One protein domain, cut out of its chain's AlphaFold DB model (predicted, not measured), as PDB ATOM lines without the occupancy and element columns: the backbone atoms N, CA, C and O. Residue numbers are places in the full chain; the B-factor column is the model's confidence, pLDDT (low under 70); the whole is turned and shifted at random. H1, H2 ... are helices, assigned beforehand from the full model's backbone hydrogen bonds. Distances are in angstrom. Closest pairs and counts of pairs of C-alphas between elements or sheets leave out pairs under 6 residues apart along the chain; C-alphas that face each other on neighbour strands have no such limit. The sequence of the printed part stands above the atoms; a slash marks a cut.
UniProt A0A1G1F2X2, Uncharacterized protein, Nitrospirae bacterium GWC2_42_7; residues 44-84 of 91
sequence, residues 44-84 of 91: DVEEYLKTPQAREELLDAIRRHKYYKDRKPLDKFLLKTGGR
ATOM      1  N   ASP A  44     -33.388  10.236 -23.428       72.38
ATOM      2  CA  ASP A  44     -32.221   9.389 -23.219       72.38
ATOM      3  C   ASP A  44     -32.161   8.367 -24.365       72.38
ATOM      4  O   ASP A  44     -33.156   7.716 -24.695       72.38
ATOM      5  N   VAL A  45     -31.007   8.250 -25.022       68.31
ATOM      6  CA  VAL A  45     -30.821   7.335 -26.157       68.31
ATOM      7  C   VAL A  45     -31.142   5.899 -25.733       68.31
ATOM      8  O   VAL A  45     -31.699   5.128 -26.520       68.31
ATOM      9  N   GLU A  46     -30.865   5.540 -24.477       70.88
ATOM     10  CA  GLU A  46     -31.234   4.232 -23.935       70.88
ATOM     11  C   GLU A  46     -32.747   4.048 -23.806       70.88
ATOM     12  O   GLU A  46     -33.261   2.941 -23.993       70.88
ATOM     13  N   GLU A  47     -33.477   5.115 -23.498       76.19
ATOM     14  CA  GLU A  47     -34.935   5.108 -23.467       76.19
ATOM     15  C   GLU A  47     -35.511   5.046 -24.890       76.19
ATOM     16  O   GLU A  47     -36.445   4.277 -25.137       76.19
ATOM     17  N   TYR A  48     -34.883   5.731 -25.859       76.75
ATOM     18  CA  TYR A  48     -35.223   5.653 -27.290       76.75
ATOM     19  C   TYR A  48     -35.208   4.222 -27.786       76.75
ATOM     20  O   TYR A  48     -36.215   3.726 -28.290       76.75
ATOM     21  N   LEU A  49     -34.099   3.523 -27.559       75.69
ATOM     22  CA  LEU A  49     -33.887   2.156 -28.028       75.69
ATOM     23  C   LEU A  49     -34.840   1.126 -27.391       75.69
ATOM     24  O   LEU A  49     -34.978   0.011 -27.908       75.69
ATOM     25  N   LYS A  50     -35.528   1.475 -26.294       82.44
ATOM     26  CA  LYS A  50     -36.578   0.635 -25.690       82.44
ATOM     27  C   LYS A  50     -37.912   0.744 -26.431       82.44
ATOM     28  O   LYS A  50     -38.713  -0.186 -26.338       82.44
ATOM     29  N   THR A  51     -38.148   1.820 -27.181       88.19
ATOM     30  CA  THR A  51     -39.378   1.989 -27.965       88.19
ATOM     31  C   THR A  51     -39.432   1.002 -29.142       88.19
ATOM     32  O   THR A  51     -38.394   0.639 -29.707       88.19
ATOM     33  N   PRO A  52     -40.632   0.544 -29.553       86.69
ATOM     34  CA  PRO A  52     -40.768  -0.353 -30.702       86.69
ATOM     35  C   PRO A  52     -40.298   0.305 -32.007       86.69
ATOM     36  O   PRO A  52     -39.663  -0.354 -32.826       86.69
ATOM     37  N   GLN A  53     -40.529   1.611 -32.160       86.94
ATOM     38  CA  GLN A  53     -40.124   2.371 -33.340       86.94
ATOM     39  C   GLN A  53     -38.598   2.389 -33.518       86.94
ATOM     40  O   GLN A  53     -38.095   2.054 -34.589       86.94
ATOM     41  N   ALA A  54     -37.842   2.684 -32.455       83.19
ATOM     42  CA  ALA A  54     -36.382   2.698 -32.524       83.19
ATOM     43  C   ALA A  54     -35.788   1.320 -32.858       83.19
ATOM     44  O   ALA A  54     -34.766   1.226 -33.538       83.19
ATOM     45  N   ARG A  55     -36.431   0.231 -32.410       83.00
ATOM     46  CA  ARG A  55     -36.010  -1.134 -32.764       83.00
ATOM     47  C   ARG A  55     -36.180  -1.413 -34.253       83.00
ATOM     48  O   ARG A  55     -35.294  -2.021 -34.853       83.00
ATOM     49  N   GLU A  56     -37.287  -0.980 -34.849       88.19
ATOM     50  CA  GLU A  56     -37.506  -1.126 -36.290       88.19
ATOM     51  C   GLU A  56     -36.495  -0.313 -37.099       88.19
ATOM     52  O   GLU A  56     -35.891  -0.849 -38.032       88.19
ATOM     53  N   GLU A  57     -36.245   0.936 -36.699       87.56
ATOM     54  CA  GLU A  57     -35.239   1.801 -37.323       87.56
ATOM     55  C   GLU A  57     -33.832   1.196 -37.227       87.56
ATOM     56  O   GLU A  57     -33.106   1.158 -38.222       87.56
ATOM     57  N   LEU A  58     -33.462   0.643 -36.067       84.62
ATOM     58  CA  LEU A  58     -32.181  -0.035 -35.871       84.62
ATOM     59  C   LEU A  58     -32.049  -1.276 -36.765       84.62
ATOM     60  O   LEU A  58     -31.019  -1.474 -37.412       84.62
ATOM     61  N   LEU A  59     -33.087  -2.113 -36.840       88.31
ATOM     62  CA  LEU A  59     -33.090  -3.298 -37.703       88.31
ATOM     63  C   LEU A  59     -33.028  -2.928 -39.187       88.31
ATOM     64  O   LEU A  59     -32.390  -3.630 -39.978       88.31
ATOM     65  N   ASP A  60     -33.693  -1.849 -39.588       90.00
ATOM     66  CA  ASP A  60     -33.615  -1.352 -40.956       90.00
ATOM     67  C   ASP A  60     -32.231  -0.765 -41.268       90.00
ATOM     68  O   ASP A  60     -31.643  -1.076 -42.307       90.00
ATOM     69  N   ALA A  61     -31.635  -0.031 -40.326       85.75
ATOM     70  CA  ALA A  61     -30.261   0.448 -40.427       85.75
ATOM     71  C   ALA A  61     -29.261  -0.711 -40.570       85.75
ATOM     72  O   ALA A  61     -28.397  -0.664 -41.445       85.75
ATOM     73  N   ILE A  62     -29.410  -1.794 -39.796       86.94
ATOM     74  CA  ILE A  62     -28.575  -3.003 -39.918       86.94
ATOM     75  C   ILE A  62     -28.748  -3.656 -41.297       86.94
ATOM     76  O   ILE A  62     -27.757  -4.037 -41.929       86.94
ATOM     77  N   ARG A  63     -29.985  -3.769 -41.801       84.38
ATOM     78  CA  ARG A  63     -30.264  -4.332 -43.136       84.38
ATOM     79  C   ARG A  63     -29.633  -3.500 -44.247       84.38
ATOM     80  O   ARG A  63     -28.971  -4.060 -45.126       84.38
ATOM     81  N   ARG A  64     -29.771  -2.174 -44.183       78.81
ATOM     82  CA  ARG A  64     -29.109  -1.242 -45.107       78.81
ATOM     83  C   ARG A  64     -27.594  -1.361 -44.995       78.81
ATOM     84  O   ARG A  64     -26.925  -1.514 -46.009       78.81
ATOM     85  N   HIS A  65     -27.040  -1.380 -43.787       76.75
ATOM     86  CA  HIS A  65     -25.602  -1.532 -43.581       76.75
ATOM     87  C   HIS A  65     -25.073  -2.837 -44.193       76.75
ATOM     88  O   HIS A  65     -24.055  -2.823 -44.885       76.75
ATOM     89  N   LYS A  66     -25.787  -3.956 -44.022       77.94
ATOM     90  CA  LYS A  66     -25.454  -5.227 -44.680       77.94
ATOM     91  C   LYS A  66     -25.490  -5.100 -46.207       77.94
ATOM     92  O   LYS A  66     -24.547  -5.511 -46.874       77.94
ATOM     93  N   TYR A  67     -26.518  -4.453 -46.755       75.94
ATOM     94  CA  TYR A  67     -26.602  -4.151 -48.187       75.94
ATOM     95  C   TYR A  67     -25.390  -3.347 -48.689       75.94
ATOM     96  O   TYR A  67     -24.796  -3.702 -49.711       75.94
ATOM     97  N   TYR A  68     -24.998  -2.292 -47.969       69.69
ATOM     98  CA  TYR A  68     -23.840  -1.461 -48.309       69.69
ATOM     99  C   TYR A  68     -22.522  -2.236 -48.194       69.69
ATOM    100  O   TYR A  68     -21.664  -2.107 -49.069       69.69
ATOM    101  N   LYS A  69     -22.382  -3.083 -47.169       71.25
ATOM    102  CA  LYS A  69     -21.201  -3.924 -46.951       71.25
ATOM    103  C   LYS A  69     -21.018  -4.955 -48.067       71.25
ATOM    104  O   LYS A  69     -19.921  -5.080 -48.605       71.25
ATOM    105  N   ASP A  70     -22.091  -5.643 -48.450       73.44
ATOM    106  CA  ASP A  70     -22.014  -6.771 -49.383       73.44
ATOM    107  C   ASP A  70     -21.951  -6.312 -50.846       73.44
ATOM    108  O   ASP A  70     -21.253  -6.904 -51.668       73.44
ATOM    109  N   ARG A  71     -22.666  -5.237 -51.206       68.44
ATOM    110  CA  ARG A  71     -22.716  -4.767 -52.602       68.44
ATOM    111  C   ARG A  71     -21.630  -3.768 -52.963       68.44
ATOM    112  O   ARG A  71     -21.535  -3.447 -54.150       68.44
ATOM    113  N   LYS A  72     -20.871  -3.279 -51.971       70.56
ATOM    114  CA  LYS A  72     -19.882  -2.199 -52.093       70.56
ATOM    115  C   LYS A  72     -20.316  -1.151 -53.126       70.56
ATOM    116  O   LYS A  72     -19.681  -0.989 -54.168       70.56
ATOM    117  N   PRO A  73     -21.465  -0.491 -52.918       71.94
ATOM    118  CA  PRO A  73     -22.031   0.383 -53.936       71.94
ATOM    119  C   PRO A  73     -21.112   1.570 -54.235       71.94
ATOM    120  O   PRO A  73     -21.117   2.039 -55.368       71.94
ATOM    121  N   LEU A  74     -20.280   1.988 -53.271       68.44
ATOM    122  CA  LEU A  74     -19.218   2.959 -53.508       68.44
ATOM    123  C   LEU A  74     -18.135   2.387 -54.430       68.44
ATOM    124  O   LEU A  74     -17.827   3.030 -55.418       68.44
ATOM    125  N   ASP A  75     -17.639   1.164 -54.213       72.50
ATOM    126  CA  ASP A  75     -16.687   0.525 -55.139       72.50
ATOM    127  C   ASP A  75     -17.282   0.370 -56.542       72.50
ATOM    128  O   ASP A  75     -16.611   0.661 -57.523       72.50
ATOM    129  N   LYS A  76     -18.557  -0.027 -56.668       72.38
ATOM    130  CA  LYS A  76     -19.240  -0.093 -57.974       72.38
ATOM    131  C   LYS A  76     -19.368   1.279 -58.627       72.38
ATOM    132  O   LYS A  76     -19.202   1.396 -59.838       72.38
ATOM    133  N   PHE A  77     -19.670   2.309 -57.842       71.75
ATOM    134  CA  PHE A  77     -19.721   3.686 -58.315       71.75
ATOM    135  C   PHE A  77     -18.336   4.171 -58.757       71.75
ATOM    136  O   PHE A  77     -18.215   4.700 -59.858       71.75
ATOM    137  N   LEU A  78     -17.295   3.938 -57.956       76.00
ATOM    138  CA  LEU A  78     -15.903   4.266 -58.261       76.00
ATOM    139  C   LEU A  78     -15.420   3.520 -59.508       76.00
ATOM    140  O   LEU A  78     -14.805   4.135 -60.368       76.00
ATOM    141  N   LEU A  79     -15.761   2.237 -59.659       75.94
ATOM    142  CA  LEU A  79     -15.439   1.441 -60.844       75.94
ATOM    143  C   LEU A  79     -16.146   1.984 -62.096       75.94
ATOM    144  O   LEU A  79     -15.546   2.057 -63.162       75.94
ATOM    145  N   LYS A  80     -17.414   2.397 -61.967       79.12
ATOM    146  CA  LYS A  80     -18.222   2.925 -63.078       79.12
ATOM    147  C   LYS A  80     -17.818   4.342 -63.493       79.12
ATOM    148  O   LYS A  80     -17.861   4.666 -64.673       79.12
ATOM    149  N   THR A  81     -17.486   5.197 -62.531       77.75
ATOM    150  CA  THR A  81     -17.199   6.626 -62.756       77.75
ATOM    151  C   THR A  81     -15.705   6.946 -62.767       77.75
ATOM    152  O   THR A  81     -15.319   8.090 -63.001       77.75
ATOM    153  N   GLY A  82     -14.847   5.967 -62.468       79.75
ATOM    154  CA  GLY A  82     -13.421   6.189 -62.219       79.75
ATOM    155  C   GLY A  82     -13.157   7.115 -61.026       79.75
ATOM    156  O   GLY A  82     -12.136   7.794 -60.998       79.75
ATOM    157  N   GLY A  83     -14.107   7.227 -60.092       76.69
ATOM    158  CA  GLY A  83     -14.055   8.187 -58.987       76.69
ATOM    159  C   GLY A  83     -14.340   9.639 -59.372       76.69
ATOM    160  O   GLY A  83     -14.163  10.531 -58.545       76.69
ATOM    161  N   ARG A  84     -14.800   9.904 -60.601       74.31
ATOM    162  CA  ARG A  84     -15.199  11.251 -61.023       74.31
ATOM    163  C   ARG A  84     -16.655  11.503 -60.649       74.31
ATOM    164  O   ARG A  84     -17.556  10.814 -61.118       74.31
TER     165      ARG A  84
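What this domain is: This is residues 44 to 84 of the 91 residues of an uncharacterized protein of Nitrospirae bacterium GWC2_42_7 (UniProt A0A1G1F2X2). One long helix, H2, makes most of the length of an extended rod; the shorter H3 carries the rod on beyond one end at an angle, and the one-turn H1 sits at the other end. No two helices pack side by side. The printed part has 41 residues with three named helices in the order H1, H2, H3, no named strand, and is all helix. It is extended, with a radius of gyration of the C-alphas of 15.5 A and spans of 44 by 17 by 11 A.

How they stand to each other: H2, residues 52 to 71, and H3, residues 73 to 81, meet only through their link. H1, residues 45 to 48, is close to H2 but not clearly touching; their closest C-alphas, of Tyr 48 and Ala 54, are 6.1 A apart. H1 and H3 are apart. In H2 and H3 every O i to N i+4 pair is within hydrogen-bond range; H1 is too short for such a pair.

Where its parts are: H2 runs 28.7 A, from C-alpha 52 at (-40.768, -0.353, -30.702) to C-alpha 71 at (-22.716, -4.767, -52.602). H3 runs 11.8 A and H1 4.8 A.

The domain as a whole: The C-alphas farthest apart, of Glu 47 and Gly 82, are 44.3 A apart. The printed part has no cut, and both links are tight. Residues 45, 68, 71 and 74 have pLDDT under 70.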